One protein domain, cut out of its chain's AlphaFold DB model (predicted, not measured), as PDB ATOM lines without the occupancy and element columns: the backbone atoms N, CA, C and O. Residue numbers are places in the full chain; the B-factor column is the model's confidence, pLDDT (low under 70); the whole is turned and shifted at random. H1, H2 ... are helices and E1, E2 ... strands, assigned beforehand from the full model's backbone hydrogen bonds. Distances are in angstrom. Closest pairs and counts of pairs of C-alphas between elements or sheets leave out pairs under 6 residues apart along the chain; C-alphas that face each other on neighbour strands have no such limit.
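What this domain is: This is residues 12 to 85 of the 141 residues of an uncharacterized protein of Coffea canephora (UniProt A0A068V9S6). A small parallel sheet of three strands has an open loop of chain reaching out from it, with H1 and H3 along the two sides of the loop and H2 at its far end. H4 sits at the opposite end of the long axis, beyond the sheet, and only grazes it. The 74 printed residues include four named helices and three named strands, in the order E1 H1 H2 H3 E2 H4 E3, and the class is mixed, helices and strands. The sheet's order is E2 E1 E3, all parallel. The whole is loose, with a radius of gyration of the C-alphas of 14.2 A, and elongated, spanning 39 by 22 by 15 A.

How they stand to each other: E1, residues 14 to 17, is the inner strand of the sheet. H1, residues 21 to 28, only grazes the sheet, with its residues 21 to 25; its closest C-alphas to E2, residues 61 to 64, are those of Ala 21 and Leu 63, 6.2 A apart. H2, residues 37 to 44, is not on the sheet. H3, residues 51 to 57, only grazes the sheet, with its residues 52 to 56; its closest C-alphas to E2 are those of Phe 55 and Leu 61, 5.1 A apart. H1, H2 and H3 touch no helix. E2 is an edge strand, parallel to E1 at 19 degrees, with N 62 and O 14 2.8 A apart and N 16 and O 62 2.9 A apart, both within hydrogen-bond range. E1, the three helices and E2 form a strand-helix-strand unit, two parallel neighbour strands with helices between. H4, residues 70 to 75, only grazes the sheet, with its residues 71 to 75; the closest C-alphas of H4 and E2 are those of Leu 72 and Phe 64, 7.6 A apart. E3, residues 81 to 83, is the other edge strand, parallel to E1 at 30 degrees, with N 15 and O 81 2.8 A apart, within hydrogen-bond range. E2, H4 and E3 form a split unit, with E1 between its strands and a right-handed crossover. In H1, H2, H3 and H4 every O i to N i+4 pair is within hydrogen-bond range.

Where its parts are: E1 begins at C-alpha 14, (32.241, 26.341, -39.996), and is 9.8 A long. H1 and H2 are each 10.8 A long, and H2 begins at C-alpha 37, (53.030, 31.896, -22.240). H3 measures 10.2 A, E2 10.1 A and H4 9.0 A. E3, 6.7 A long, ends at C-alpha 83, (37.633, 21.852, -42.601).

The domain as a whole: The two C-alphas farthest apart are those of Lys 37 and Leu 70, at 41.2 A. The printed part has no cut and no long link. Its mean pLDDT is 85.4, and no printed residue is under 70.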
ATOM      1  N   VAL A  12      29.138  32.943 -41.174       87.31
ATOM      2  CA  VAL A  12      29.298  31.789 -42.061       87.31
ATOM      3  C   VAL A  12      29.618  30.581 -41.177       87.31
ATOM      4  O   VAL A  12      30.645  30.615 -40.494       87.31
ATOM      5  N   PRO A  13      28.774  29.534 -41.155       91.31
ATOM      6  CA  PRO A  13      29.017  28.370 -40.317       91.31
ATOM      7  C   PRO A  13      30.270  27.621 -40.779       91.31
ATOM      8  O   PRO A  13      30.550  27.499 -41.978       91.31
ATOM      9  N   ILE A  14      31.016  27.112 -39.805       91.56
ATOM     10  CA  ILE A  14      32.241  26.341 -39.996       91.56
ATOM     11  C   ILE A  14      31.982  24.915 -39.518       91.56
ATOM     12  O   ILE A  14      31.515  24.693 -38.403       91.56
ATOM     13  N   PHE A  15      32.329  23.941 -40.345       92.12
ATOM     14  CA  PHE A  15      32.170  22.524 -40.059       92.12
ATOM     15  C   PHE A  15      33.538  21.850 -40.039       92.12
ATOM     16  O   PHE A  15      34.270  21.917 -41.022       92.12
ATOM     17  N   ILE A  16      33.885  21.176 -38.944       91.19
ATOM     18  CA  ILE A  16      35.039  20.273 -38.892       91.19
ATOM     19  C   ILE A  16      34.510  18.852 -39.024       91.19
ATOM     20  O   ILE A  16      33.762  18.389 -38.163       91.19
ATOM     21  N   ILE A  17      34.915  18.161 -40.090       90.56
ATOM     22  CA  ILE A  17      34.501  16.778 -40.340       90.56
ATOM     23  C   ILE A  17      35.711  15.872 -40.164       90.56
ATOM     24  O   ILE A  17      36.629  15.869 -40.986       90.56
ATOM     25  N   SER A  18      35.727  15.136 -39.057       89.12
ATOM     26  CA  SER A  18      36.808  14.226 -38.689       89.12
ATOM     27  C   SER A  18      36.355  13.263 -37.604       89.12
ATOM     28  O   SER A  18      35.791  13.694 -36.598       89.12
ATOM     29  N   SER A  19      36.696  11.982 -37.743       88.75
ATOM     30  CA  SER A  19      36.402  10.965 -36.727       88.75
ATOM     31  C   SER A  19      37.008  11.284 -35.359       88.75
ATOM     32  O   SER A  19      36.495  10.801 -34.362       88.75
ATOM     33  N   VAL A  20      38.064  12.107 -35.326       89.50
ATOM     34  CA  VAL A  20      38.787  12.497 -34.107       89.50
ATOM     35  C   VAL A  20      38.569  13.962 -33.706       89.50
ATOM     36  O   VAL A  20      39.323  14.500 -32.898       89.50
ATOM     37  N   ALA A  21      37.584  14.658 -34.292       88.94
ATOM     38  CA  ALA A  21      37.382  16.097 -34.070       88.94
ATOM     39  C   ALA A  21      37.174  16.452 -32.585       88.94
ATOM     40  O   ALA A  21      37.840  17.343 -32.061       88.94
ATOM     41  N   GLU A  22      36.265  15.745 -31.909       88.31
ATOM     42  CA  GLU A  22      35.927  15.993 -30.501       88.31
ATOM     43  C   GLU A  22      37.100  15.677 -29.571       88.31
ATOM     44  O   GLU A  22      37.417  16.450 -28.668       88.31
ATOM     45  N   GLU A  23      37.790  14.569 -29.830       90.06
ATOM     46  CA  GLU A  23      38.948  14.120 -29.057       90.06
ATOM     47  C   GLU A  23      40.113  15.100 -29.196       90.06
ATOM     48  O   GLU A  23      40.769  15.428 -28.209       90.06
ATOM     49  N   LEU A  24      40.338  15.621 -30.406       86.69
ATOM     50  CA  LEU A  24      41.355  16.633 -30.673       86.69
ATOM     51  C   LEU A  24      41.035  17.939 -29.940       86.69
ATOM     52  O   LEU A  24      41.916  18.517 -29.304       86.69
ATOM     53  N   VAL A  25      39.775  18.379 -29.963       86.25
ATOM     54  CA  VAL A  25      39.320  19.556 -29.206       86.25
ATOM     55  C   VAL A  25      39.493  19.354 -27.700       86.25
ATOM     56  O   VAL A  25      39.964  20.263 -27.013       86.25
ATOM     57  N   ALA A  26      39.166  18.175 -27.173       86.31
ATOM     58  CA  ALA A  26      39.391  17.854 -25.768       86.31
ATOM     59  C   ALA A  26      40.890  17.877 -25.431       86.31
ATOM     60  O   ALA A  26      41.292  18.533 -24.472       86.31
ATOM     61  N   PHE A  27      41.727  17.239 -26.253       85.75
ATOM     62  CA  PHE A  27      43.172  17.140 -26.044       85.75
ATOM     63  C   PHE A  27      43.867  18.505 -26.003       85.75
ATOM     64  O   PHE A  27      44.701  18.738 -25.128       85.75
ATOM     65  N   LEU A  28      43.488  19.434 -26.888       82.38
ATOM     66  CA  LEU A  28      44.043  20.796 -26.910       82.38
ATOM     67  C   LEU A  28      43.846  21.548 -25.585       82.38
ATOM     68  O   LEU A  28      44.623  22.447 -25.275       82.38
ATOM     69  N   ASN A  29      42.842  21.169 -24.794       76.69
ATOM     70  CA  ASN A  29      42.548  21.782 -23.501       76.69
ATOM     71  C   ASN A  29      43.218  21.073 -22.309       76.69
ATOM     72  O   ASN A  29      43.160  21.590 -21.196       76.69
ATOM     73  N   VAL A  30      43.843  19.907 -22.517       81.25
ATOM     74  CA  VAL A  30      44.384  19.068 -21.429       81.25
ATOM     75  C   VAL A  30      45.846  19.379 -21.102       81.25
ATOM     76  O   VAL A  30      46.229  19.234 -19.945       81.25
ATOM     77  N   ILE A  31      46.659  19.804 -22.078       79.94
ATOM     78  CA  ILE A  31      48.114  19.997 -21.899       79.94
ATOM     79  C   ILE A  31      48.504  21.467 -22.142       79.94
ATOM     80  O   ILE A  31      49.082  21.807 -23.180       79.94
ATOM     81  N   PRO A  32      48.167  22.384 -21.216       77.62
ATOM     82  CA  PRO A  32      48.472  23.803 -21.368       77.62
ATOM     83  C   PRO A  32      49.973  24.111 -21.304       77.62
ATOM     84  O   PRO A  32      50.408  25.141 -21.822       77.62
ATOM     85  N   GLU A  33      50.789  23.231 -20.717       82.88
ATOM     86  CA  GLU A  33      52.234  23.428 -20.538       82.88
ATOM     87  C   GLU A  33      52.983  23.524 -21.873       82.88
ATOM     88  O   GLU A  33      54.076  24.084 -21.933       82.88
ATOM     89  N   TRP A  34      52.400  22.982 -22.946       84.81
ATOM     90  CA  TRP A  34      52.976  23.003 -24.293       84.81
ATOM     91  C   TRP A  34      52.578  24.253 -25.088       84.81
ATOM     92  O   TRP A  34      53.062  24.462 -26.201       84.81
ATOM     93  N   LEU A  35      51.705  25.099 -24.536       85.19
ATOM     94  CA  LEU A  35      51.258  26.331 -25.178       85.19
ATOM     95  C   LEU A  35      52.220  27.487 -24.899       85.19
ATOM     96  O   LEU A  35      53.002  27.463 -23.951       85.19
ATOM     97  N   CYS A  36      52.153  28.545 -25.709       86.31
ATOM     98  CA  CYS A  36      52.927  29.753 -25.437       86.31
ATOM     99  C   CYS A  36      52.447  30.437 -24.146       86.31
ATOM    100  O   CYS A  36      51.292  30.294 -23.737       86.31
ATOM    101  N   LYS A  37      53.318  31.242 -23.526       88.44
ATOM    102  CA  LYS A  37      53.030  31.896 -22.240       88.44
ATOM    103  C   LYS A  37      51.728  32.703 -22.250       88.44
ATOM    104  O   LYS A  37      50.949  32.607 -21.317       88.44
ATOM    105  N   GLN A  38      51.435  33.391 -23.354       86.88
ATOM    106  CA  GLN A  38      50.181  34.130 -23.523       86.88
ATOM    107  C   GLN A  38      48.933  33.239 -23.391       86.88
ATOM    108  O   GLN A  38      47.926  33.670 -22.839       86.88
ATOM    109  N   GLN A  39      48.976  32.011 -23.914       86.06
ATOM    110  CA  GLN A  39      47.861  31.066 -23.818       86.06
ATOM    111  C   GLN A  39      47.792  30.434 -22.424       86.06
ATOM    112  O   GLN A  39      46.700  30.237 -21.902       86.06
ATOM    113  N   GLN A  40      48.938  30.193 -21.782       87.25
ATOM    114  CA  GLN A  40      48.987  29.755 -20.383       87.25
ATOM    115  C   GLN A  40      48.393  30.814 -19.434       87.25
ATOM    116  O   GLN A  40      47.602  30.479 -18.557       87.25
ATOM    117  N   ASP A  41      48.685  32.099 -19.651       87.62
ATOM    118  CA  ASP A  41      48.149  33.212 -18.853       87.62
ATOM    119  C   ASP A  41      46.608  33.298 -18.920       87.62
ATOM    120  O   ASP A  41      45.944  33.652 -17.937       87.62
ATOM    121  N   LYS A  42      46.006  32.905 -20.053       85.69
ATOM    122  CA  LYS A  42      44.543  32.802 -20.194       85.69
ATOM    123  C   LYS A  42      43.940  31.715 -19.308       85.69
ATOM    124  O   LYS A  42      42.872  31.926 -18.736       85.69
ATOM    125  N   LEU A  43      44.638  30.592 -19.129       82.44
ATOM    126  CA  LEU A  43      44.195  29.522 -18.233       82.44
ATOM    127  C   LEU A  43      44.063  30.031 -16.795       82.44
ATOM    128  O   LEU A  43      43.035  29.830 -16.150       82.44
ATOM    129  N   TYR A  44      45.078  30.755 -16.311       80.62
ATOM    130  CA  TYR A  44      45.087  31.313 -14.954       80.62
ATOM    131  C   TYR A  44      44.014  32.385 -14.731       80.62
ATOM    132  O   TYR A  44      43.595  32.608 -13.598       80.62
ATOM    133  N   SER A  45      43.545  33.026 -15.802       84.62
ATOM    134  CA  SER A  45      42.468  34.021 -15.763       84.62
ATOM    135  C   SER A  45      41.084  33.443 -16.074       84.62
ATOM    136  O   SER A  45      40.129  34.206 -16.208       84.62
ATOM    137  N   SER A  46      40.948  32.109 -16.141       80.44
ATOM    138  CA  SER A  46      39.688  31.417 -16.474       80.44
ATOM    139  C   SER A  46      39.077  31.875 -17.807       80.44
ATOM    140  O   SER A  46      37.860  31.855 -17.986       80.44
ATOM    141  N   GLN A  47      39.924  32.304 -18.742       81.88
ATOM    142  CA  GLN A  47      39.535  32.653 -20.104       81.88
ATOM    143  C   GLN A  47      39.660  31.428 -21.021       81.88
ATOM    144  O   GLN A  47      40.507  30.564 -20.775       81.88
ATOM    145  N   PRO A  48      38.859  31.342 -22.099       81.12
ATOM    146  CA  PRO A  48      39.009  30.287 -23.093       81.12
ATOM    147  C   PRO A  48      40.422  30.318 -23.686       81.12
ATOM    148  O   PRO A  48      40.918  31.364 -24.120       81.12
ATOM    149  N   LEU A  49      41.078  29.154 -23.708       83.12
ATOM    150  CA  LEU A  49      42.435  29.012 -24.239       83.12
ATOM    151  C   LEU A  49      42.476  29.392 -25.719       83.12
ATOM    152  O   LEU A  49      43.391  30.081 -26.168       83.12
ATOM    153  N   PHE A  50      41.458  28.992 -26.476       85.25
ATOM    154  CA  PHE A  50      41.394  29.197 -27.913       85.25
ATOM    155  C   PHE A  50      40.063  29.803 -28.339       85.25
ATOM    156  O   PHE A  50      39.008  29.414 -27.851       85.25
ATOM    157  N   THR A  51      40.110  30.684 -29.339       84.62
ATOM    158  CA  THR A  51      38.924  31.334 -29.919       84.62
ATOM    159  C   THR A  51      37.928  30.337 -30.516       84.62
ATOM    160  O   THR A  51      36.732  30.600 -30.535       84.62
ATOM    161  N   PHE A  52      38.383  29.161 -30.967       86.00
ATOM    162  CA  PHE A  52      37.465  28.145 -31.488       86.00
ATOM    163  C   PHE A  52      36.490  27.631 -30.415       86.00
ATOM    164  O   PHE A  52      35.419  27.145 -30.762       86.00
ATOM    165  N   MET A  53      36.829  27.745 -29.124       86.38
ATOM    166  CA  MET A  53      35.935  27.356 -28.028       86.38
ATOM    167  C   MET A  53      34.719  28.280 -27.955       86.38
ATOM    168  O   MET A  53      33.600  27.807 -27.773       86.38
ATOM    169  N   ASP A  54      34.927  29.581 -28.166       87.56
ATOM    170  CA  ASP A  54      33.838  30.553 -28.251       87.56
ATOM    171  C   ASP A  54      32.942  30.232 -29.451       87.56
ATOM    172  O   ASP A  54      31.725  30.170 -29.312       87.56
ATOM    173  N   PHE A  55      33.532  29.881 -30.600       89.00
ATOM    174  CA  PHE A  55      32.765  29.485 -31.787       89.00
ATOM    175  C   PHE A  55      31.946  28.203 -31.596       89.00
ATOM    176  O   PHE A  55      30.865  28.095 -32.172       89.00
ATOM    177  N   LEU A  56      32.421  27.243 -30.796       89.00
ATOM    178  CA  LEU A  56      31.632  26.060 -30.428       89.00
ATOM    179  C   LEU A  56      30.438  26.455 -29.550       89.00
ATOM    180  O   LEU A  56      29.311  26.035 -29.809       89.00
ATOM    181  N   ASN A  57      30.671  27.300 -28.543       87.12
ATOM    182  CA  ASN A  57      29.630  27.756 -27.619       87.12
ATOM    183  C   ASN A  57      28.559  28.604 -28.325       87.12
ATOM    184  O   ASN A  57      27.366  28.449 -28.059       87.12
ATOM    185  N   GLU A  58      28.975  29.467 -29.251       88.69
ATOM    186  CA  GLU A  58      28.104  30.329 -30.060       88.69
ATOM    187  C   GLU A  58      27.451  29.595 -31.242       88.69
ATOM    188  O   GLU A  58      26.629  30.179 -31.950       88.69
ATOM    189  N   LYS A  59      27.767  28.308 -31.443       87.25
ATOM    190  CA  LYS A  59      27.286  27.480 -32.562       87.25
ATOM    191  C   LYS A  59      27.623  28.066 -33.938       87.25
ATOM    192  O   LYS A  59      26.814  28.017 -34.861       87.25
ATOM    193  N   TRP A  60      28.817  28.635 -34.077       89.38
ATOM    194  CA  TRP A  60      29.395  29.003 -35.377       89.38
ATOM    195  C   TRP A  60      30.319  27.910 -35.905       89.38
ATOM    196  O   TRP A  60      30.489  27.786 -37.115       89.38
ATOM    197  N   LEU A  61      30.905  27.120 -35.002       90.81
ATOM    198  CA  LEU A  61      31.707  25.945 -35.309       90.81
ATOM    199  C   LEU A  61      30.935  24.686 -34.912       90.81
ATOM    200  O   LEU A  61      30.463  24.576 -33.783       90.81
ATOM    201  N   PHE A  62      30.853  23.723 -35.822       91.62
ATOM    202  CA  PHE A  62      30.220  22.429 -35.595       91.62
ATOM    203  C   PHE A  62      31.224  21.308 -35.848       91.62
ATOM    204  O   PHE A  62      31.992  21.358 -36.813       91.62
ATOM    205  N   LEU A  63      31.210  20.294 -34.987       91.25
ATOM    206  CA  LEU A  63      32.065  19.116 -35.103       91.25
ATOM    207  C   LEU A  63      31.211  17.932 -35.545       91.25
ATOM    208  O   LEU A  63      30.154  17.685 -34.974       91.25
ATOM    209  N   PHE A  64      31.678  17.195 -36.547       89.88
ATOM    210  CA  PHE A  64      31.020  15.985 -37.020       89.88
ATOM    211  C   PHE A  64      32.044  14.880 -37.249       89.88
ATOM    212  O   PHE A  64      33.065  15.085 -37.901       89.88
ATOM    213  N   SER A  65      31.746  13.675 -36.766       85.62
ATOM    214  CA  SER A  65      32.621  12.520 -36.986       85.62
ATOM    215  C   SER A  65      32.534  11.963 -38.409       85.62
ATOM    216  O   SER A  65      33.491  11.358 -38.887       85.62
ATOM    217  N   VAL A  66      31.390  12.142 -39.086       82.62
ATOM    218  CA  VAL A  66      31.079  11.541 -40.395       82.62
ATOM    219  C   VAL A  66      30.251  12.507 -41.251       82.62
ATOM    220  O   VAL A  66      29.390  13.215 -40.734       82.62
ATOM    221  N   LEU A  67      30.482  12.498 -42.569       76.81
ATOM    222  CA  LEU A  67      29.826  13.374 -43.553       76.81
ATOM    223  C   LEU A  67      28.320  13.097 -43.726       76.81
ATOM    224  O   LEU A  67      27.542  14.010 -43.964       76.81
ATOM    225  N   HIS A  68      27.875  11.849 -43.592       74.31
ATOM    226  CA  HIS A  68      26.478  11.462 -43.835       74.31
ATOM    227  C   HIS A  68      25.585  11.514 -42.589       74.31
ATOM    228  O   HIS A  68      24.584  10.798 -42.512       74.31
ATOM    229  N   SER A  69      25.926  12.336 -41.594       77.75
ATOM    230  CA  SER A  69      25.013  12.544 -40.472       77.75
ATOM    231  C   SER A  69      23.763  13.292 -40.959       77.75
ATOM    232  O   SER A  69      23.840  14.276 -41.698       77.75
ATOM    233  N   LEU A  70      22.583  12.813 -40.556       73.62
ATOM    234  CA  LEU A  70      21.304  13.447 -40.902       73.62
ATOM    235  C   LEU A  70      21.262  14.914 -40.430       73.62
ATOM    236  O   LEU A  70      20.679  15.777 -41.080       73.62
ATOM    237  N   GLU A  71      21.921  15.177 -39.302       78.69
ATOM    238  CA  GLU A  71      22.065  16.497 -38.700       78.69
ATOM    239  C   GLU A  71      22.879  17.452 -39.580       78.69
ATOM    240  O   GLU A  71      22.398  18.551 -39.859       78.69
ATOM    241  N   LEU A  72      24.038  17.027 -40.105       80.38
ATOM    242  CA  LEU A  72      24.832  17.857 -41.015       80.38
ATOM    243  C   LEU A  72      24.013  18.239 -42.251       80.38
ATOM    244  O   LEU A  72      23.921  19.417 -42.578       80.38
ATOM    245  N   LEU A  73      23.357  17.267 -42.892       79.06
ATOM    246  CA  LEU A  73      22.550  17.508 -44.096       79.06
ATOM    247  C   LEU A  73      21.398  18.497 -43.862       79.06
ATOM    248  O   LEU A  73      20.993  19.192 -44.789       79.06
ATOM    249  N   SER A  74      20.870  18.565 -42.638       77.88
ATOM    250  CA  SER A  74      19.788  19.490 -42.283       77.88
ATOM    251  C   SER A  74      20.250  20.935 -42.055       77.88
ATOM    252  O   SER A  74      19.459  21.862 -42.238       77.88
ATOM    253  N   ILE A  75      21.518  21.132 -41.681       82.12
ATOM    254  CA  ILE A  75      22.092  22.435 -41.299       82.12
ATOM    255  C   ILE A  75      22.952  23.022 -42.430       82.12
ATOM    256  O   ILE A  75      23.156  24.233 -42.496       82.12
ATOM    257  N   LEU A  76      23.449  22.179 -43.335       80.94
ATOM    258  CA  LEU A  76      24.360  22.562 -44.407       80.94
ATOM    259  C   LEU A  76      23.641  23.425 -45.459       80.94
ATOM    260  O   LEU A  76      22.949  22.926 -46.345       80.94
ATOM    261  N   GLN A  77      23.802  24.743 -45.337       83.12
ATOM    262  CA  GLN A  77      23.278  25.752 -46.258       83.12
ATOM    263  C   GLN A  77      24.397  26.706 -46.675       83.12
ATOM    264  O   GLN A  77      25.116  27.233 -45.827       83.12
ATOM    265  N   GLU A  78      24.562  26.918 -47.981       84.25
ATOM    266  CA  GLU A  78      25.592  27.811 -48.518       84.25
ATOM    267  C   GLU A  78      25.283  29.291 -48.204       84.25
ATOM    268  O   GLU A  78      24.126  29.708 -48.309       84.25
ATOM    269  N   PRO A  79      26.296  30.115 -47.860       89.25
ATOM    270  CA  PRO A  79      27.724  29.791 -47.805       89.25
ATOM    271  C   PRO A  79      28.134  29.134 -46.476       89.25
ATOM    272  O   PRO A  79      27.681  29.546 -45.412       89.25
ATOM    273  N   PHE A  80      29.057  28.173 -46.531       90.50
ATOM    274  CA  PHE A  80      29.670  27.558 -45.350       90.50
ATOM    275  C   PHE A  80      31.142  27.218 -45.593       90.50
ATOM    276  O   PHE A  80      31.608  27.184 -46.734       90.50
ATOM    277  N   ILE A  81      31.881  26.971 -44.512       92.06
ATOM    278  CA  ILE A  81      33.283  26.546 -44.544       92.06
ATOM    279  C   ILE A  81      33.358  25.112 -44.028       92.06
ATOM    280  O   ILE A  81      32.821  24.811 -42.966       92.06
ATOM    281  N   VAL A  82      34.058  24.232 -44.746       91.75
ATOM    282  CA  VAL A  82      34.378  22.878 -44.270       91.75
ATOM    283  C   VAL A  82      35.877  22.748 -44.085       91.75
ATOM    284  O   VAL A  82      36.655  23.086 -44.974       91.75
ATOM    285  N   ILE A  83      36.268  22.227 -42.929       90.81
ATOM    286  CA  ILE A  83      37.633  21.852 -42.601       90.81
ATOM    287  C   ILE A  83      37.675  20.329 -42.525       90.81
ATOM    288  O   ILE A  83      37.093  19.711 -41.628       90.81
ATOM    289  N   CYS A  84      38.397  19.732 -43.463       88.31
ATOM    290  CA  CYS A  84      38.731  18.320 -43.437       88.31
ATOM    291  C   CYS A  84      40.232  18.197 -43.140       88.31
ATOM    292  O   CYS A  84      41.046  18.801 -43.840       88.31
ATOM    293  N   PRO A  85      40.636  17.471 -42.085       78.81
ATOM    294  CA  PRO A  85      42.024  17.479 -41.620       78.81
ATOM    295  C   PRO A  85      42.968  16.640 -42.490       78.81
ATOM    296  O   PRO A  85      44.158  16.549 -42.187       78.81
TER     297      PRO A  85